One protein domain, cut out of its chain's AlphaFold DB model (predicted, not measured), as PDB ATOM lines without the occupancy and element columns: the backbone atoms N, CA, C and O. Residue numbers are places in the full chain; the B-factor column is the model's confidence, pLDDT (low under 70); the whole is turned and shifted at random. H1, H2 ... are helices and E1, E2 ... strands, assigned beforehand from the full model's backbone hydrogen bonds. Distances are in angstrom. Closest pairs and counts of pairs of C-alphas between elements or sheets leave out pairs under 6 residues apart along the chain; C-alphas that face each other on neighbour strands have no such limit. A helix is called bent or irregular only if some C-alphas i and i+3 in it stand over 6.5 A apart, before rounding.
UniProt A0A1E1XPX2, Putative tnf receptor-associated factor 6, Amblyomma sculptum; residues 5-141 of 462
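Overview. This is residues 5 to 141 of the 462 residues of the protein "Putative tnf receptor-associated factor 6" of Amblyomma sculptum (UniProt A0A1E1XPX2). Two lobes stand side by side, linked along one side by residues 20 to 38 and by H2, with a gap between their far ends. One lobe is a small twisted sheet of E1, E2, E7 and E8 with H3 over one face, and the hairpin E9 and E10 and then H4 reach away from it; the other holds the hairpins E3 and E4, and E5 and E6, with H1 between them in the chain. The 137 printed residues have four named helices and ten named strands, in the order E1 E2 E3 E4 H1 E5 E6 H2 E7 E8 H3 E9 E10 H4. The class is mixed, with 67 residues, under half, in named elements, and the sheets are antiparallel. The whole is compact, with a radius of gyration of the C-alphas of 15.8 A and spans of 42 by 35 by 20 A.

Along the chain. The largest sheet has E1, residues 5 to 7, from C-alpha 5 at (-51.805, -37.156, -12.463); E2, residues 15 to 19, 12.7 A long; E7, residues 93 to 95; and E8, residues 105 to 107. H3, residues 108 to 118, is 14.7 A long and irregular, with C-alphas 109 and 112 7.1 A apart. E9 is residues 121 to 123, E10 130 to 132, and H4 136 to 141, ending at C-alpha 141 at (-32.845, -29.281, 6.531). E3 is residues 39 to 41, E4 47 to 49, H1 50 to 59, 13.7 A long, E5 64 to 66, E6 73 to 75, and H2 83 to 90, 10.3 A long.

Arrangement. The sheet runs E1 E2 E7 E8, with N 5 and O 17 at 2.9 A, N 95 and O 18 at 2.9 A, and N 94 and O 106 at 2.8 A. H3 is on one face of it, two layers, a helix on one face of a sheet; the closest C-alphas of E7 and H3 are those of Val 94 and Leu 108, 5.9 A. H2 and H3 touch, with the C-alphas of Gly 90 and Arg 109 4.5 A apart, at a steep tilt of 45 degrees, the same way. In the hairpin E9 and E10, N 122 and O 131 are 2.8 A apart; the closest C-alphas of E10 and H4, Val 131 and His 139, are 7.6 A apart. In the hairpin E3 and E4, N 48 and O 40 are 2.7 A apart; in E5 and E6, N 65 and O 74 are 2.9 A apart. The closest C-alphas of H1 and E5 are those of Gln 56 and Ile 65, 6.7 A. H1 and H4 are apart. In H1, H2 and H4 every O i to N i+4 pair is within hydrogen-bond range; in H3, 5 of 7.

Size, cuts and confidence. The C-alphas of Asp 63 and Lys 101, the two farthest apart, are 43.6 A apart. The printed part has no cut, and its long link is E2 to E3, residues 20 to 38. The mean pLDDT of the printed part is 96.2, and no printed residue is under 70.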
ATOM      1  N   VAL A   5     -52.450 -36.121 -13.274       97.25
ATOM      2  CA  VAL A   5     -51.805 -37.156 -12.463       97.25
ATOM      3  C   VAL A   5     -51.024 -36.526 -11.321       97.25
ATOM      4  O   VAL A   5     -50.355 -35.511 -11.493       97.25
ATOM      5  N   MET A   6     -51.110 -37.124 -10.134       97.81
ATOM      6  CA  MET A   6     -50.319 -36.703  -8.978       97.81
ATOM      7  C   MET A   6     -48.873 -37.179  -9.145       97.81
ATOM      8  O   MET A   6     -48.613 -38.380  -9.134       97.81
ATOM      9  N   PHE A   7     -47.935 -36.245  -9.275       97.94
ATOM     10  CA  PHE A   7     -46.500 -36.498  -9.365       97.94
ATOM     11  C   PHE A   7     -45.807 -36.090  -8.063       97.94
ATOM     12  O   PHE A   7     -46.004 -34.976  -7.578       97.94
ATOM     13  N   ARG A   8     -45.022 -37.001  -7.477       96.44
ATOM     14  CA  ARG A   8     -44.515 -36.874  -6.100       96.44
ATOM     15  C   ARG A   8     -43.167 -36.161  -5.969       96.44
ATOM     16  O   ARG A   8     -42.894 -35.596  -4.915       96.44
ATOM     17  N   ASP A   9     -42.324 -36.186  -6.996       96.75
ATOM     18  CA  ASP A   9     -40.889 -35.894  -6.834       96.75
ATOM     19  C   ASP A   9     -40.525 -34.402  -6.935       96.75
ATOM     20  O   ASP A   9     -39.373 -34.051  -7.219       96.75
ATOM     21  N   LEU A  10     -41.496 -33.512  -6.711       96.88
ATOM     22  CA  LEU A  10     -41.289 -32.068  -6.744       96.88
ATOM     23  C   LEU A  10     -41.056 -31.485  -5.340       96.88
ATOM     24  O   LEU A  10     -41.599 -31.988  -4.352       96.88
ATOM     25  N   PRO A  11     -40.283 -30.387  -5.243       96.00
ATOM     26  CA  PRO A  11     -40.269 -29.531  -4.060       96.00
ATOM     27  C   PRO A  11     -41.693 -29.157  -3.627       96.00
ATOM     28  O   PRO A  11     -42.521 -28.793  -4.466       96.00
ATOM     29  N   GLY A  12     -41.993 -29.237  -2.332       93.50
ATOM     30  CA  GLY A  12     -43.350 -29.006  -1.818       93.50
ATOM     31  C   GLY A  12     -44.260 -30.236  -1.802       93.50
ATOM     32  O   GLY A  12     -45.426 -30.116  -1.426       93.50
ATOM     33  N   GLY A  13     -43.752 -31.407  -2.200       93.56
ATOM     34  CA  GLY A  13     -44.494 -32.663  -2.194       93.56
ATOM     35  C   GLY A  13     -45.276 -32.911  -3.483       93.56
ATOM     36  O   GLY A  13     -44.932 -32.412  -4.555       93.56
ATOM     37  N   ALA A  14     -46.327 -33.727  -3.385       96.12
ATOM     38  CA  ALA A  14     -47.074 -34.160  -4.556       96.12
ATOM     39  C   ALA A  14     -47.845 -33.002  -5.214       96.12
ATOM     40  O   ALA A  14     -48.438 -32.147  -4.547       96.12
ATOM     41  N   ARG A  15     -47.845 -32.975  -6.549       96.88
ATOM     42  CA  ARG A  15     -48.519 -31.951  -7.360       96.88
ATOM     43  C   ARG A  15     -49.227 -32.585  -8.547       96.88
ATOM     44  O   ARG A  15     -48.777 -33.593  -9.080       96.88
ATOM     45  N   LYS A  16     -50.325 -31.969  -8.984       97.38
ATOM     46  CA  LYS A  16     -51.016 -32.362 -10.217       97.38
ATOM     47  C   LYS A  16     -50.189 -31.912 -11.417       97.38
ATOM     48  O   LYS A  16     -49.887 -30.729 -11.548       97.38
ATOM     49  N   VAL A  17     -49.848 -32.856 -12.281       97.81
ATOM     50  CA  VAL A  17     -49.127 -32.647 -13.537       97.81
ATOM     51  C   VAL A  17     -50.023 -33.114 -14.679       97.81
ATOM     52  O   VAL A  17     -50.710 -34.132 -14.562       97.81
ATOM     53  N   LYS A  18     -50.027 -32.363 -15.780       97.38
ATOM     54  CA  LYS A  18     -50.745 -32.728 -17.001       97.38
ATOM     55  C   LYS A  18     -49.767 -33.315 -18.012       97.38
ATOM     56  O   LYS A  18     -48.764 -32.680 -18.324       97.38
ATOM     57  N   PHE A  19     -50.078 -34.504 -18.515       97.06
ATOM     58  CA  PHE A  19     -49.329 -35.162 -19.586       97.06
ATOM     59  C   PHE A  19     -49.864 -34.734 -20.952       97.06
ATOM     60  O   PHE A  19     -51.074 -34.567 -21.109       97.06
ATOM     61  N   ALA A  20     -48.970 -34.587 -21.932       95.31
ATOM     62  CA  ALA A  20     -49.355 -34.292 -23.312       95.31
ATOM     63  C   ALA A  20     -50.164 -35.448 -23.932       95.31
ATOM     64  O   ALA A  20     -51.245 -35.217 -24.468       95.31
ATOM     65  N   ASP A  21     -49.688 -36.686 -23.755       93.38
ATOM     66  CA  ASP A  21     -50.260 -37.891 -24.378       93.38
ATOM     67  C   ASP A  21     -51.095 -38.754 -23.408       93.38
ATOM     68  O   ASP A  21     -51.482 -39.882 -23.721       93.38
ATOM     69  N   GLY A  22     -51.400 -38.228 -22.216       93.81
ATOM     70  CA  GLY A  22     -51.957 -39.020 -21.117       93.81
ATOM     71  C   GLY A  22     -50.960 -40.062 -20.593       93.81
ATOM     72  O   GLY A  22     -49.824 -40.164 -21.050       93.81
ATOM     73  N   ILE A  23     -51.360 -40.833 -19.585       95.31
ATOM     74  CA  ILE A  23     -50.513 -41.886 -19.020       95.31
ATOM     75  C   ILE A  23     -51.379 -43.057 -18.566       95.31
ATOM     76  O   ILE A  23     -52.458 -42.875 -18.010       95.31
ATOM     77  N   SER A  24     -50.910 -44.283 -18.803       94.75
ATOM     78  CA  SER A  24     -51.605 -45.473 -18.313       94.75
ATOM     79  C   SER A  24     -51.605 -45.515 -16.784       94.75
ATOM     80  O   SER A  24     -50.576 -45.297 -16.145       94.75
ATOM     81  N   THR A  25     -52.731 -45.917 -16.194       93.81
ATOM     82  CA  THR A  25     -52.843 -46.179 -14.749       93.81
ATOM     83  C   THR A  25     -51.894 -47.276 -14.264       93.81
ATOM     84  O   THR A  25     -51.543 -47.292 -13.088       93.81
ATOM     85  N   SER A  26     -51.424 -48.151 -15.161       94.69
ATOM     86  CA  SER A  26     -50.392 -49.153 -14.863       94.69
ATOM     87  C   SER A  26     -49.050 -48.540 -14.449       94.69
ATOM     88  O   SER A  26     -48.276 -49.189 -13.751       94.69
ATOM     89  N   PHE A  27     -48.794 -47.278 -14.814       96.62
ATOM     90  CA  PHE A  27     -47.591 -46.557 -14.412       96.62
ATOM     91  C   PHE A  27     -47.723 -45.839 -13.063       96.62
ATOM     92  O   PHE A  27     -46.772 -45.216 -12.595       96.62
ATOM     93  N   LEU A  28     -48.885 -45.902 -12.413       97.50
ATOM     94  CA  LEU A  28     -49.086 -45.299 -11.100       97.50
ATOM     95  C   LEU A  28     -48.697 -46.281  -9.997       97.50
ATOM     96  O   LEU A  28     -48.807 -47.498 -10.143       97.50
ATOM     97  N   CYS A  29     -48.246 -45.748  -8.862       98.50
ATOM     98  CA  CYS A  29     -47.912 -46.568  -7.708       98.50
ATOM     99  C   CYS A  29     -49.146 -47.350  -7.232       98.50
ATOM    100  O   CYS A  29     -50.124 -46.753  -6.790       98.50
ATOM    101  N   GLY A  30     -49.067 -48.679  -7.201       97.50
ATOM    102  CA  GLY A  30     -50.131 -49.563  -6.735       97.50
ATOM    103  C   GLY A  30     -50.499 -49.394  -5.268       97.50
ATOM    104  O   GLY A  30     -51.505 -49.943  -4.841       97.50
ATOM    105  N   LYS A  31     -49.723 -48.639  -4.482       97.44
ATOM    106  CA  LYS A  31     -50.045 -48.327  -3.084       97.44
ATOM    107  C   LYS A  31     -50.673 -46.951  -2.890       97.44
ATOM    108  O   LYS A  31     -51.502 -46.824  -2.000       97.44
ATOM    109  N   CYS A  32     -50.257 -45.932  -3.640       97.69
ATOM    110  CA  CYS A  32     -50.708 -44.553  -3.405       97.69
ATOM    111  C   CYS A  32     -51.349 -43.863  -4.609       97.69
ATOM    112  O   CYS A  32     -51.777 -42.720  -4.491       97.69
ATOM    113  N   GLY A  33     -51.393 -44.518  -5.769       97.00
ATOM    114  CA  GLY A  33     -51.945 -43.958  -7.002       97.00
ATOM    115  C   GLY A  33     -51.159 -42.773  -7.571       97.00
ATOM    116  O   GLY A  33     -51.640 -42.123  -8.493       97.00
ATOM    117  N   MET A  34     -49.970 -42.471  -7.037       97.88
ATOM    118  CA  MET A  34     -49.120 -41.368  -7.496       97.88
ATOM    119  C   MET A  34     -47.983 -41.864  -8.389       97.88
ATOM    120  O   MET A  34     -47.503 -42.991  -8.241       97.88
ATOM    121  N   LEU A  35     -47.518 -40.988  -9.274       98.00
ATOM    122  CA  LEU A  35     -46.369 -41.198 -10.144       98.00
ATOM    123  C   LEU A  35     -45.070 -40.700  -9.487       98.00
ATOM    124  O   LEU A  35     -45.058 -39.675  -8.799       98.00
ATOM    125  N   SER A  36     -43.970 -41.408  -9.739       97.94
ATOM    126  CA  SER A  36     -42.604 -41.035  -9.353       97.94
ATOM    127  C   SER A  36     -41.628 -41.487 -10.449       97.94
ATOM    128  O   SER A  36     -41.928 -42.401 -11.208       97.94
ATOM    129  N   LEU A  37     -40.462 -40.855 -10.550       96.56
ATOM    130  CA  LEU A  37     -39.343 -41.276 -11.396       96.56
ATOM    131  C   LEU A  37     -38.513 -42.390 -10.745       96.56
ATOM    132  O   LEU A  37     -37.714 -43.031 -11.426       96.56
ATOM    133  N   ILE A  38     -38.701 -42.646  -9.445       97.12
ATOM    134  CA  ILE A  38     -38.048 -43.749  -8.735       97.12
ATOM    135  C   ILE A  38     -39.108 -44.777  -8.344       97.12
ATOM    136  O   ILE A  38     -39.751 -44.692  -7.292       97.12
ATOM    137  N   MET A  39     -39.301 -45.760  -9.223       98.00
ATOM    138  CA  MET A  39     -40.276 -46.832  -9.039       98.00
ATOM    139  C   MET A  39     -39.647 -48.211  -9.213       98.00
ATOM    140  O   MET A  39     -38.580 -48.366  -9.806       98.00
ATOM    141  N   TYR A  40     -40.346 -49.204  -8.682       98.50
ATOM    142  CA  TYR A  40     -40.017 -50.616  -8.762       98.50
ATOM    143  C   TYR A  40     -41.245 -51.378  -9.246       98.50
ATOM    144  O   TYR A  40     -42.366 -50.937  -9.004       98.50
ATOM    145  N   THR A  41     -41.056 -52.502  -9.920       98.25
ATOM    146  CA  THR A  41     -42.134 -53.315 -10.468       98.25
ATOM    147  C   THR A  41     -42.112 -54.730  -9.916       98.25
ATOM    148  O   THR A  41     -41.047 -55.253  -9.594       98.25
ATOM    149  N   ASP A  42     -43.293 -55.329  -9.775       97.94
ATOM    150  CA  ASP A  42     -43.442 -56.746  -9.456       97.94
ATOM    151  C   ASP A  42     -43.438 -57.618 -10.729       97.94
ATOM    152  O   ASP A  42     -43.454 -57.131 -11.862       97.94
ATOM    153  N   TYR A  43     -43.490 -58.939 -10.550       96.75
ATOM    154  CA  TYR A  43     -43.592 -59.915 -11.645       96.75
ATOM    155  C   TYR A  43     -44.894 -59.809 -12.468       96.75
ATOM    156  O   TYR A  43     -45.053 -60.505 -13.470       96.75
ATOM    157  N   ARG A  44     -45.851 -58.975 -12.041       95.75
ATOM    158  CA  ARG A  44     -47.142 -58.728 -12.704       95.75
ATOM    159  C   ARG A  44     -47.212 -57.341 -13.331       95.75
ATOM    160  O   ARG A  44     -48.285 -56.944 -13.784       95.75
ATOM    161  N   SER A  45     -46.085 -56.633 -13.370       96.25
ATOM    162  CA  SER A  45     -45.960 -55.294 -13.932       96.25
ATOM    163  C   SER A  45     -46.762 -54.209 -13.196       96.25
ATOM    164  O   SER A  45     -47.062 -53.168 -13.775       96.25
ATOM    165  N   HIS A  46     -47.100 -54.400 -11.918       96.94
ATOM    166  CA  HIS A  46     -47.540 -53.297 -11.063       96.94
ATOM    167  C   HIS A  46     -46.330 -52.480 -10.625       96.94
ATOM    168  O   HIS A  46     -45.281 -53.051 -10.330       96.94
ATOM    169  N   MET A  47     -46.466 -51.156 -10.553       97.94
ATOM    170  CA  MET A  47     -45.383 -50.272 -10.121       97.94
ATOM    171  C   MET A  47     -45.578 -49.796  -8.678       97.94
ATOM    172  O   MET A  47     -46.699 -49.586  -8.228       97.94
ATOM    173  N   PHE A  48     -44.491 -49.565  -7.948       98.38
ATOM    174  CA  PHE A  48     -44.473 -49.038  -6.584       98.38
ATOM    175  C   PHE A  48     -43.411 -47.952  -6.483       98.38
ATOM    176  O   PHE A  48     -42.263 -48.172  -6.862       98.38
ATOM    177  N   CYS A  49     -43.772 -46.772  -5.979       98.44
ATOM    178  CA  CYS A  49     -42.789 -45.713  -5.769       98.44
ATOM    179  C   CYS A  49     -41.896 -46.028  -4.564       98.44
ATOM    180  O   CYS A  49     -42.346 -46.605  -3.569       98.44
ATOM    181  N   GLU A  50     -40.637 -45.596  -4.638       97.50
ATOM    182  CA  GLU A  50     -39.644 -45.816  -3.584       97.50
ATOM    183  C   GLU A  50     -40.137 -45.328  -2.223       97.50
ATOM    184  O   GLU A  50     -40.000 -46.025  -1.224       97.50
ATOM    185  N   ALA A  51     -40.806 -44.178  -2.181       96.56
ATOM    186  CA  ALA A  51     -41.309 -43.621  -0.935       96.56
ATOM    187  C   ALA A  51     -42.323 -44.537  -0.222       96.56
ATOM    188  O   ALA A  51     -42.287 -44.641   1.003       96.56
ATOM    189  N   CYS A  52     -43.201 -45.227  -0.960       97.88
ATOM    190  CA  CYS A  52     -44.117 -46.206  -0.369       97.88
ATOM    191  C   CYS A  52     -43.374 -47.449   0.130       97.88
ATOM    192  O   CYS A  52     -43.733 -47.978   1.179       97.88
ATOM    193  N   LEU A  53     -42.332 -47.890  -0.580       97.62
ATOM    194  CA  LEU A  53     -41.498 -49.010  -0.138       97.62
ATOM    195  C   LEU A  53     -40.730 -48.665   1.138       97.62
ATOM    196  O   LEU A  53     -40.769 -49.426   2.099       97.62
ATOM    197  N   LEU A  54     -40.088 -47.496   1.191       95.88
ATOM    198  CA  LEU A  54     -39.357 -47.046   2.375       95.88
ATOM    199  C   LEU A  54     -40.294 -46.856   3.572       95.88
ATOM    200  O   LEU A  54     -39.955 -47.283   4.672       95.88
ATOM    201  N   ALA A  55     -41.483 -46.278   3.369       95.31
ATOM    202  CA  ALA A  55     -42.489 -46.183   4.426       95.31
ATOM    203  C   ALA A  55     -42.868 -47.574   4.959       95.31
ATOM    204  O   ALA A  55     -42.849 -47.796   6.167       95.31
ATOM    205  N   GLN A  56     -43.108 -48.540   4.068       96.19
ATOM    206  CA  GLN A  56     -43.440 -49.911   4.448       96.19
ATOM    207  C   GLN A  56     -42.324 -50.588   5.263       96.19
ATOM    208  O   GLN A  56     -42.597 -51.185   6.306       96.19
ATOM    209  N   ILE A  57     -41.068 -50.436   4.831       94.88
ATOM    210  CA  ILE A  57     -39.897 -51.021   5.497       94.88
ATOM    211  C   ILE A  57     -39.653 -50.371   6.864       94.88
ATOM    212  O   ILE A  57     -39.417 -51.074   7.846       94.88
ATOM    213  N   TYR A  58     -39.661 -49.037   6.937       94.12
ATOM    214  CA  TYR A  58     -39.213 -48.315   8.130       94.12
ATOM    215  C   TYR A  58     -40.313 -48.074   9.158       94.12
ATOM    216  O   TYR A  58     -40.027 -48.120  10.352       94.12
ATOM    217  N   GLN A  59     -41.545 -47.801   8.723       90.50
ATOM    218  CA  GLN A  59     -42.642 -47.477   9.640       90.50
ATOM    219  C   GLN A  59     -43.359 -48.731  10.127       90.50
ATOM    220  O   GLN A  59     -43.747 -48.797  11.289       90.50
ATOM    221  N   HIS A  60     -43.513 -49.733   9.258       88.25
ATOM    222  CA  HIS A  60     -44.269 -50.940   9.592       88.25
ATOM    223  C   HIS A  60     -43.385 -52.155   9.879       88.25
ATOM    224  O   HIS A  60     -43.882 -53.140  10.409       88.25
ATOM    225  N   GLY A  61     -42.091 -52.107   9.539       89.94
ATOM    226  CA  GLY A  61     -41.206 -53.269   9.666       89.94
ATOM    227  C   GLY A  61     -41.594 -54.428   8.743       89.94
ATOM    228  O   GLY A  61     -41.084 -55.532   8.909       89.94
ATOM    229  N   ASN A  62     -42.478 -54.173   7.777       90.44
ATOM    230  CA  ASN A  62     -43.014 -55.179   6.877       90.44
ATOM    231  C   ASN A  62     -42.071 -55.378   5.690       90.44
ATOM    232  O   ASN A  62     -41.584 -54.426   5.079       90.44
ATOM    233  N   ASP A  63     -41.869 -56.634   5.330       95.62
ATOM    234  CA  ASP A  63     -41.127 -57.100   4.159       95.62
ATOM    235  C   ASP A  63     -42.012 -57.249   2.908       95.62
ATOM    236  O   ASP A  63     -41.511 -57.591   1.838       95.62
ATOM    237  N   HIS A  64     -43.307 -56.937   3.023       97.50
ATOM    238  CA  HIS A  64     -44.288 -56.989   1.940       97.50
ATOM    239  C   HIS A  64     -44.997 -55.645   1.749       97.50
ATOM    240  O   HIS A  64     -45.304 -54.952   2.724       97.50
ATOM    241  N   ILE A  65     -45.328 -55.309   0.500       98.00
ATOM    242  CA  ILE A  65     -46.198 -54.187   0.133       98.00
ATOM    243  C   ILE A  65     -47.513 -54.701  -0.465       98.00
ATOM    244  O   ILE A  65     -47.512 -55.523  -1.377       98.00
ATOM    245  N   ARG A  66     -48.650 -54.203   0.039       97.62
ATOM    246  CA  ARG A  66     -49.977 -54.543  -0.494       97.62
ATOM    247  C   ARG A  66     -50.333 -53.670  -1.692       97.62
ATOM    248  O   ARG A  66     -50.411 -52.446  -1.548       97.62
ATOM    249  N   CYS A  67     -50.616 -54.285  -2.833       97.50
ATOM    250  CA  CYS A  67     -51.145 -53.604  -4.009       97.50
ATOM    251  C   CYS A  67     -52.646 -53.315  -3.844       97.50
ATOM    252  O   CYS A  67     -53.433 -54.204  -3.531       97.50
ATOM    253  N   GLN A  68     -53.070 -52.072  -4.066       96.38
ATOM    254  CA  GLN A  68     -54.477 -51.663  -4.006       96.38
ATOM    255  C   GLN A  68     -55.280 -52.120  -5.230       96.38
ATOM    256  O   GLN A  68     -56.505 -52.198  -5.158       96.38
ATOM    257  N   TYR A  69     -54.623 -52.422  -6.355       93.38
ATOM    258  CA  TYR A  69     -55.324 -52.815  -7.578       93.38
ATOM    259  C   TYR A  69     -55.875 -54.238  -7.517       93.38
ATOM    260  O   TYR A  69     -56.985 -54.473  -7.998       93.38
ATOM    261  N   ASP A  70     -55.118 -55.165  -6.927       95.19
ATOM    262  CA  ASP A  70     -55.460 -56.588  -6.860       95.19
ATOM    263  C   ASP A  70     -55.501 -57.164  -5.433       95.19
ATOM    264  O   ASP A  70     -55.836 -58.336  -5.264       95.19
ATOM    265  N   GLY A  71     -55.177 -56.357  -4.418       96.69
ATOM    266  CA  GLY A  71     -55.216 -56.738  -3.008       96.69
ATOM    267  C   GLY A  71     -54.096 -57.676  -2.559       96.69
ATOM    268  O   GLY A  71     -54.159 -58.160  -1.430       96.69
ATOM    269  N   LYS A  72     -53.093 -57.963  -3.401       97.31
ATOM    270  CA  LYS A  72     -52.039 -58.932  -3.066       97.31
ATOM    271  C   LYS A  72     -50.879 -58.296  -2.313       97.31
ATOM    272  O   LYS A  72     -50.478 -57.168  -2.599       97.31
ATOM    273  N   ASP A  73     -50.324 -59.063  -1.380       97.56
ATOM    274  CA  ASP A  73     -49.090 -58.736  -0.671       97.56
ATOM    275  C   ASP A  73     -47.890 -59.219  -1.499       97.56
ATOM    276  O   ASP A  73     -47.799 -60.392  -1.864       97.56
ATOM    277  N   ILE A  74     -46.996 -58.293  -1.843       97.81
ATOM    278  CA  ILE A  74     -45.848 -58.531  -2.722       97.81
ATOM    279  C   ILE A  74     -44.566 -58.398  -1.899       97.81
ATOM    280  O   ILE A  74     -44.365 -57.345  -1.282       97.81
ATOM    281  N   PRO A  75     -43.689 -59.415  -1.884       97.75
ATOM    282  CA  PRO A  75     -42.408 -59.333  -1.193       97.75
ATOM    283  C   PRO A  75     -41.532 -58.225  -1.789       97.75
ATOM    284  O   PRO A  75     -41.287 -58.189  -2.994       97.75
ATOM    285  N   ILE A  76     -41.024 -57.320  -0.951       97.88
ATOM    286  CA  ILE A  76     -40.230 -56.165  -1.398       97.88
ATOM    287  C   ILE A  76     -38.923 -56.609  -2.073       97.88
ATOM    288  O   ILE A  76     -38.438 -55.947  -2.986       97.88
ATOM    289  N   ASN A  77     -38.367 -57.753  -1.669       96.62
ATOM    290  CA  ASN A  77     -37.167 -58.337  -2.274       96.62
ATOM    291  C   ASN A  77     -37.386 -58.912  -3.687       96.62
ATOM    292  O   ASN A  77     -36.405 -59.238  -4.345       96.62
ATOM    293  N   GLN A  78     -38.636 -59.046  -4.142       97.62
ATOM    294  CA  GLN A  78     -38.985 -59.472  -5.502       97.62
ATOM    295  C   GLN A  78     -39.250 -58.290  -6.442       97.62
ATOM    296  O   GLN A  78     -39.597 -58.498  -7.602       97.62
ATOM    297  N   LEU A  79     -39.138 -57.055  -5.946       98.25
ATOM    298  CA  LEU A  79     -39.356 -55.864  -6.753       98.25
ATOM    299  C   LEU A  79     -38.078 -55.473  -7.499       98.25
ATOM    300  O   LEU A  79     -37.004 -55.354  -6.908       98.25
ATOM    301  N   GLU A  80     -38.211 -55.192  -8.790       98.12
ATOM    302  CA  GLU A  80     -37.099 -54.817  -9.668       98.12
ATOM    303  C   GLU A  80     -37.280 -53.401 -10.218       98.12
ATOM    304  O   GLU A  80     -38.398 -52.912 -10.343       98.12
ATOM    305  N   LYS A  81     -36.194 -52.704 -10.574       97.81
ATOM    306  CA  LYS A  81     -36.300 -51.378 -11.208       97.81
ATOM    307  C   LYS A  81     -36.640 -51.529 -12.697       97.81
ATOM    308  O   LYS A  81     -35.817 -52.066 -13.438       97.81
ATOM    309  N   PRO A  82     -37.783 -51.008 -13.184       96.88
ATOM    310  CA  PRO A  82     -38.172 -51.150 -14.582       96.88
ATOM    311  C   PRO A  82     -37.507 -50.070 -15.454       96.88
ATOM    312  O   PRO A  82     -38.167 -49.160 -15.951       96.88
ATOM    313  N   PHE A  83     -36.184 -50.148 -15.643       96.06
ATOM    314  CA  PHE A  83     -35.387 -49.101 -16.310       96.06
ATOM    315  C   PHE A  83     -35.925 -48.678 -17.685       96.06
ATOM    316  O   PHE A  83     -35.999 -47.484 -17.962       96.06
ATOM    317  N   ALA A  84     -36.332 -49.630 -18.531       95.31
ATOM    318  CA  ALA A  84     -36.859 -49.330 -19.864       95.31
ATOM    319  C   ALA A  84     -38.176 -48.536 -19.807       95.31
ATOM    320  O   ALA A  84     -38.366 -47.580 -20.559       95.31
ATOM    321  N   VAL A  85     -39.060 -48.895 -18.872       94.69
ATOM    322  CA  VAL A  85     -40.334 -48.199 -18.655       94.69
ATOM    323  C   VAL A  85     -40.086 -46.794 -18.118       94.69
ATOM    324  O   VAL A  85     -40.660 -45.839 -18.630       94.69
ATOM    325  N   LEU A  86     -39.195 -46.648 -17.132       96.19
ATOM    326  CA  LEU A  86     -38.857 -45.347 -16.550       96.19
ATOM    327  C   LEU A  86     -38.174 -44.416 -17.555       96.19
ATOM    328  O   LEU A  86     -38.459 -43.222 -17.550       96.19
ATOM    329  N   ALA A  87     -37.324 -44.946 -18.439       96.38
ATOM    330  CA  ALA A  87     -36.734 -44.172 -19.525       96.38
ATOM    331  C   ALA A  87     -37.819 -43.656 -20.482       96.38
ATOM    332  O   ALA A  87     -37.921 -42.454 -20.703       96.38
ATOM    333  N   SER A  88     -38.697 -44.542 -20.965       95.75
ATOM    334  CA  SER A  88     -39.799 -44.151 -21.855       95.75
ATOM    335  C   SER A  88     -40.772 -43.164 -21.206       95.75
ATOM    336  O   SER A  88     -41.320 -42.302 -21.891       95.75
ATOM    337  N   LEU A  89     -41.014 -43.302 -19.903       96.50
ATOM    338  CA  LEU A  89     -41.874 -42.412 -19.134       96.50
ATOM    339  C   LEU A  89     -41.211 -41.044 -18.904       96.50
ATOM    340  O   LEU A  89     -41.877 -40.016 -18.988       96.50
ATOM    341  N   GLY A  90     -39.904 -41.021 -18.641       97.19
ATOM    342  CA  GLY A  90     -39.124 -39.796 -18.474       97.19
ATOM    343  C   GLY A  90     -39.108 -38.915 -19.725       97.19
ATOM    344  O   GLY A  90     -39.032 -37.694 -19.600       97.19
ATOM    345  N   ASP A  91     -39.234 -39.527 -20.903       97.25
ATOM    346  CA  ASP A  91     -39.261 -38.859 -22.208       97.25
ATOM    347  C   ASP A  91     -40.624 -38.224 -22.538       97.25
ATOM    348  O   ASP A  91     -40.713 -37.421 -23.465       97.25
ATOM    349  N   GLN A  92     -41.678 -38.521 -21.775       97.12
ATOM    350  CA  GLN A  92     -43.002 -37.922 -21.973       97.12
ATOM    351  C   GLN A  92     -42.993 -36.424 -21.649       97.12
ATOM    352  O   GLN A  92     -42.361 -35.992 -20.682       97.12
ATOM    353  N   TYR A  93     -43.726 -35.631 -22.434       97.88
ATOM    354  CA  TYR A  93     -43.904 -34.203 -22.177       97.88
ATOM    355  C   TYR A  93     -45.009 -33.946 -21.155       97.88
ATOM    356  O   TYR A  93     -46.085 -34.553 -21.187       97.88
ATOM    357  N   VAL A  94     -44.739 -32.993 -20.270       98.12
ATOM    358  CA  VAL A  94     -45.635 -32.569 -19.202       98.12
ATOM    359  C   VAL A  94     -45.674 -31.052 -19.075       98.12
ATOM    360  O   VAL A  94     -44.666 -30.368 -19.268       98.12
ATOM    361  N   ASP A  95     -46.841 -30.523 -18.715       97.88
ATOM    362  CA  ASP A  95     -47.001 -29.108 -18.381       97.88
ATOM    363  C   ASP A  95     -46.384 -28.826 -17.000       97.88
ATOM    364  O   ASP A  95     -46.611 -29.565 -16.035       97.88
ATOM    365  N   CYS A  96     -45.653 -27.716 -16.874       98.25
ATOM    366  CA  CYS A  96     -45.195 -27.234 -15.574       98.25
ATOM    367  C   CYS A  96     -46.399 -26.977 -14.637       98.25
ATOM    368  O   CYS A  96     -47.305 -26.230 -15.018       98.25
ATOM    369  N   PRO A  97     -46.407 -27.509 -13.393       97.38
ATOM    370  CA  PRO A  97     -47.501 -27.282 -12.444       97.38
ATOM    371  C   PRO A  97     -47.752 -25.808 -12.114       97.38
ATOM    372  O   PRO A  97     -48.870 -25.440 -11.771       97.38
ATOM    373  N   ASN A  98     -46.739 -24.945 -12.251       96.81
ATOM    374  CA  ASN A  98     -46.880 -23.494 -12.121       96.81
ATOM    375  C   ASN A  98     -47.455 -22.877 -13.413       96.81
ATOM    376  O   ASN A  98     -46.843 -22.005 -14.039       96.81
ATOM    377  N   ARG A  99     -48.609 -23.388 -13.862       92.88
ATOM    378  CA  ARG A  99     -49.170 -23.097 -15.189       92.88
ATOM    379  C   ARG A  99     -49.475 -21.615 -15.388       92.88
ATOM    380  O   ARG A  99     -49.264 -21.110 -16.483       92.88
ATOM    381  N   GLU A 100     -49.929 -20.933 -14.340       94.56
ATOM    382  CA  GLU A 100     -50.323 -19.521 -14.400       94.56
ATOM    383  C   GLU A 100     -49.149 -18.593 -14.727       94.56
ATOM    384  O   GLU A 100     -49.324 -17.618 -15.452       94.56
ATOM    385  N   LYS A 101     -47.949 -18.908 -14.222       96.31
ATOM    386  CA  LYS A 101     -46.757 -18.064 -14.400       96.31
ATOM    387  C   LYS A 101     -45.809 -18.581 -15.484       96.31
ATOM    388  O   LYS A 101     -45.153 -17.784 -16.142       96.31
ATOM    389  N   CYS A 102     -45.694 -19.900 -15.651       97.00
ATOM    390  CA  CYS A 102     -44.673 -20.505 -16.508       97.00
ATOM    391  C   CYS A 102     -45.195 -20.907 -17.892       97.00
ATOM    392  O   CYS A 102     -44.575 -20.578 -18.901       97.00
ATOM    393  N   GLY A 103     -46.292 -21.669 -17.949       96.00
ATOM    394  CA  GLY A 103     -46.868 -22.191 -19.196       96.00
ATOM    395  C   GLY A 103     -45.971 -23.122 -20.034       96.00
ATOM    396  O   GLY A 103     -46.382 -23.521 -21.119       96.00
ATOM    397  N   LYS A 104     -44.757 -23.471 -19.578       97.88
ATOM    398  CA  LYS A 104     -43.821 -24.315 -20.339       97.88
ATOM    399  C   LYS A 104     -44.179 -25.796 -20.257       97.88
ATOM    400  O   LYS A 104     -44.556 -26.295 -19.195       97.88
ATOM    401  N   GLN A 105     -43.945 -26.486 -21.369       98.12
ATOM    402  CA  GLN A 105     -43.880 -27.941 -21.447       98.12
ATOM    403  C   GLN A 105     -42.429 -28.401 -21.390       98.12
ATOM    404  O   GLN A 105     -41.558 -27.820 -22.041       98.12
ATOM    405  N   VAL A 106     -42.170 -29.432 -20.596       98.44
ATOM    406  CA  VAL A 106     -40.841 -30.026 -20.407       98.44
ATOM    407  C   VAL A 106     -40.964 -31.545 -20.370       98.44
ATOM    408  O   VAL A 106     -42.051 -32.066 -20.129       98.44
ATOM    409  N   HIS A 107     -39.873 -32.271 -20.603       98.44
ATOM    410  CA  HIS A 107     -39.874 -33.714 -20.364       98.44
ATOM    411  C   HIS A 107     -40.043 -34.005 -18.871       98.44
ATOM    412  O   HIS A 107     -39.532 -33.264 -18.027       98.44
ATOM    413  N   LEU A 108     -40.706 -35.110 -18.529       98.00
ATOM    414  CA  LEU A 108     -40.926 -35.496 -17.137       98.00
ATOM    415  C   LEU A 108     -39.605 -35.640 -16.365       98.00
ATOM    416  O   LEU A 108     -39.522 -35.198 -15.219       98.00
ATOM    417  N   ARG A 109     -38.556 -36.187 -16.996       97.88
ATOM    418  CA  ARG A 109     -37.216 -36.293 -16.382       97.88
ATOM    419  C   ARG A 109     -36.602 -34.938 -16.015       97.88
ATOM    420  O   ARG A 109     -35.890 -34.842 -15.019       97.88
ATOM    421  N   ASP A 110     -36.930 -33.893 -16.773       98.31
ATOM    422  CA  ASP A 110     -36.413 -32.536 -16.584       98.31
ATOM    423  C   ASP A 110     -37.350 -31.675 -15.726       98.31
ATOM    424  O   ASP A 110     -36.979 -30.575 -15.307       98.31
ATOM    425  N   LEU A 111     -38.557 -32.171 -15.415       98.12
ATOM    426  CA  LEU A 111     -39.579 -31.414 -14.701       98.12
ATOM    427  C   LEU A 111     -39.091 -30.941 -13.332       98.12
ATOM    428  O   LEU A 111     -39.347 -29.799 -12.967       98.12
ATOM    429  N   LYS A 112     -38.361 -31.775 -12.581       97.44
ATOM    430  CA  LYS A 112     -37.834 -31.385 -11.264       97.44
ATOM    431  C   LYS A 112     -36.838 -30.228 -11.375       97.44
ATOM    432  O   LYS A 112     -36.975 -29.239 -10.657       97.44
ATOM    433  N   ALA A 113     -35.871 -30.330 -12.289       97.62
ATOM    434  CA  ALA A 113     -34.874 -29.284 -12.518       97.62
ATOM    435  C   ALA A 113     -35.535 -27.985 -13.006       97.62
ATOM    436  O   ALA A 113     -35.245 -26.901 -12.499       97.62
ATOM    437  N   HIS A 114     -36.492 -28.106 -13.928       98.06
ATOM    438  CA  HIS A 114     -37.299 -26.987 -14.388       98.06
ATOM    439  C   HIS A 114     -38.094 -26.336 -13.249       98.06
ATOM    440  O   HIS A 114     -38.080 -25.117 -13.124       98.06
ATOM    441  N   TYR A 115     -38.771 -27.124 -12.413       97.75
ATOM    442  CA  TYR A 115     -39.609 -26.623 -11.324       97.75
ATOM    443  C   TYR A 115     -38.781 -25.846 -10.299       97.75
ATOM    444  O   TYR A 115     -39.178 -24.760  -9.895       97.75
ATOM    445  N   VAL A 116     -37.589 -26.339  -9.953       96.81
ATOM    446  CA  VAL A 116     -36.621 -25.618  -9.112       96.81
ATOM    447  C   VAL A 116     -36.244 -24.267  -9.735       96.81
ATOM    448  O   VAL A 116     -36.323 -23.247  -9.054       96.81
ATOM    449  N   ALA A 117     -35.920 -24.238 -11.032       97.31
ATOM    450  CA  ALA A 117     -35.574 -23.009 -11.752       97.31
ATOM    451  C   ALA A 117     -36.766 -22.053 -11.958       97.31
ATOM    452  O   ALA A 117     -36.580 -20.845 -12.070       97.31
ATOM    453  N   CYS A 118     -37.990 -22.580 -12.005       97.44
ATOM    454  CA  CYS A 118     -39.224 -21.812 -12.151       97.44
ATOM    455  C   CYS A 118     -39.584 -21.022 -10.879       97.44
ATOM    456  O   CYS A 118     -40.383 -20.089 -10.959       97.44
ATOM    457  N   GLN A 119     -39.025 -21.402  -9.725       95.94
ATOM    458  CA  GLN A 119     -39.239 -20.763  -8.422       95.94
ATOM    459  C   GLN A 119     -40.713 -20.538  -8.012       95.94
ATOM    460  O   GLN A 119     -41.044 -19.453  -7.527       95.94
ATOM    461  N   PRO A 120     -41.641 -21.505  -8.177       95.88
ATOM    462  CA  PRO A 120     -42.941 -21.410  -7.526       95.88
ATOM    463  C   PRO A 120     -42.795 -21.373  -6.003       95.88
ATOM    464  O   PRO A 120     -41.908 -22.006  -5.421       95.88
ATOM    465  N   GLU A 121     -43.714 -20.658  -5.368       96.00
ATOM    466  CA  GLU A 121     -43.914 -20.702  -3.924       96.00
ATOM    467  C   GLU A 121     -44.641 -22.002  -3.574       96.00
ATOM    468  O   GLU A 121     -45.635 -22.378  -4.202       96.00
ATOM    469  N   VAL A 122     -44.094 -22.734  -2.608       95.19
ATOM    470  CA  VAL A 122     -44.654 -23.981  -2.107       95.19
ATOM    471  C   VAL A 122     -44.835 -23.892  -0.600       95.19
ATOM    472  O   VAL A 122     -43.878 -23.690   0.143       95.19
ATOM    473  N   THR A 123     -46.069 -24.079  -0.145       94.62
ATOM    474  CA  THR A 123     -46.384 -24.151   1.281       94.62
ATOM    475  C   THR A 123     -45.892 -25.477   1.846       94.62
ATOM    476  O   THR A 123     -46.234 -26.545   1.323       94.62
ATOM    477  N   TRP A 124     -45.105 -25.444   2.919       92.69
ATOM    478  CA  TRP A 124     -44.734 -26.668   3.623       92.69
ATOM    479  C   TRP A 124     -45.758 -27.018   4.699       92.69
ATOM    480  O   TRP A 124     -45.975 -26.270   5.643       92.69
ATOM    481  N   SER A 125     -46.318 -28.221   4.610       90.31
ATOM    482  CA  SER A 125     -47.210 -28.827   5.605       90.31
ATOM    483  C   SER A 125     -46.726 -28.837   7.068       90.31
ATOM    484  O   SER A 125     -47.570 -28.871   7.955       90.31
ATOM    485  N   THR A 126     -45.420 -28.819   7.366       89.38
ATOM    486  CA  THR A 126     -44.930 -28.902   8.759       89.38
ATOM    487  C   THR A 126     -44.914 -27.548   9.460       89.38
ATOM    488  O   THR A 126     -45.244 -27.481  10.641       89.38
ATOM    489  N   CYS A 127     -44.532 -26.476   8.764       91.12
ATOM    490  CA  CYS A 127     -44.418 -25.138   9.353       91.12
ATOM    491  C   CYS A 127     -45.453 -24.136   8.822       91.12
ATOM    492  O   CYS A 127     -45.591 -23.061   9.393       91.12
ATOM    493  N   GLY A 128     -46.166 -24.469   7.744       92.44
ATOM    494  CA  GLY A 128     -47.146 -23.601   7.089       92.44
ATOM    495  C   GLY A 128     -46.545 -22.454   6.274       92.44
ATOM    496  O   GLY A 128     -47.301 -21.714   5.656       92.44
ATOM    497  N   ASN A 129     -45.218 -22.295   6.251       93.56
ATOM    498  CA  ASN A 129     -44.569 -21.210   5.520       93.56
ATOM    499  C   ASN A 129     -44.494 -21.509   4.020       93.56
ATOM    500  O   ASN A 129     -44.248 -22.651   3.612       93.56
ATOM    501  N   ASP A 130     -44.641 -20.457   3.215       95.81
ATOM    502  CA  ASP A 130     -44.383 -20.490   1.781       95.81
ATOM    503  C   ASP A 130     -42.887 -20.356   1.511       95.81
ATOM    504  O   ASP A 130     -42.208 -19.447   1.991       95.81
ATOM    505  N   VAL A 131     -42.364 -21.306   0.748       96.44
ATOM    506  CA  VAL A 131     -40.935 -21.466   0.496       96.44
ATOM    507  C   VAL A 131     -40.745 -21.516  -1.004       96.44
ATOM    508  O   VAL A 131     -41.499 -22.185  -1.709       96.44
ATOM    509  N   ARG A 132     -39.739 -20.824  -1.534       96.69
ATOM    510  CA  ARG A 132     -39.411 -20.958  -2.955       96.69
ATOM    511  C   ARG A 132     -38.890 -22.360  -3.224       96.69
ATOM    512  O   ARG A 132     -38.085 -22.887  -2.462       96.69
ATOM    513  N   SER A 133     -39.290 -22.958  -4.342       95.38
ATOM    514  CA  SER A 133     -38.841 -24.304  -4.723       95.38
ATOM    515  C   SER A 133     -37.315 -24.471  -4.779       95.38
ATOM    516  O   SER A 133     -36.837 -25.588  -4.605       95.38
ATOM    517  N   SER A 134     -36.554 -23.394  -5.022       94.75
ATOM    518  CA  SER A 134     -35.083 -23.384  -4.988       94.75
ATOM    519  C   SER A 134     -34.500 -23.553  -3.592       94.75
ATOM    520  O   SER A 134     -33.436 -24.143  -3.440       94.75
ATOM    521  N   ASP A 135     -35.216 -23.077  -2.579       96.44
ATOM    522  CA  ASP A 135     -34.748 -23.035  -1.196       96.44
ATOM    523  C   ASP A 135     -35.306 -24.218  -0.393       96.44
ATOM    524  O   ASP A 135     -35.028 -24.362   0.796       96.44
ATOM    525  N   TRP A 136     -36.080 -25.091  -1.048       94.56
ATOM    526  CA  TRP A 136     -36.785 -26.204  -0.424       94.56
ATOM    527  C   TRP A 136     -35.856 -27.166   0.320       94.56
ATOM    528  O   TRP A 136     -36.141 -27.525   1.458       94.56
ATOM    529  N   ASP A 137     -34.727 -27.567  -0.267       93.12
ATOM    530  CA  ASP A 137     -33.803 -28.517   0.373       93.12
ATOM    531  C   ASP A 137     -33.087 -27.892   1.591       93.12
ATOM    532  O   ASP A 137     -32.918 -28.523   2.640       93.12
ATOM    533  N   GLY A 138     -32.722 -26.609   1.488       94.75
ATOM    534  CA  GLY A 138     -32.134 -25.852   2.598       94.75
ATOM    535  C   GLY A 138     -33.138 -25.615   3.721       94.75
ATOM    536  O   GLY A 138     -32.821 -25.763   4.904       94.75
ATOM    537  N   HIS A 139     -34.380 -25.315   3.362       94.25
ATOM    538  CA  HIS A 139     -35.451 -25.140   4.320       94.25
ATOM    539  C   HIS A 139     -35.839 -26.474   4.966       94.25
ATOM    540  O   HIS A 139     -35.941 -26.527   6.186       94.25
ATOM    541  N   THR A 140     -35.931 -27.579   4.216       92.06
ATOM    542  CA  THR A 140     -36.213 -28.914   4.782       92.06
ATOM    543  C   THR A 140     -35.185 -29.392   5.792       92.06
ATOM    544  O   THR A 140     -35.533 -30.053   6.768       92.06
ATOM    545  N   SER A 141     -33.936 -28.981   5.607       92.50
ATOM    546  CA  SER A 141     -32.845 -29.281   6.531       92.50
ATOM    547  C   SER A 141     -32.814 -28.359   7.758       92.50
ATOM    548  O   SER A 141     -32.399 -28.785   8.833       92.50
TER     549      SER A 141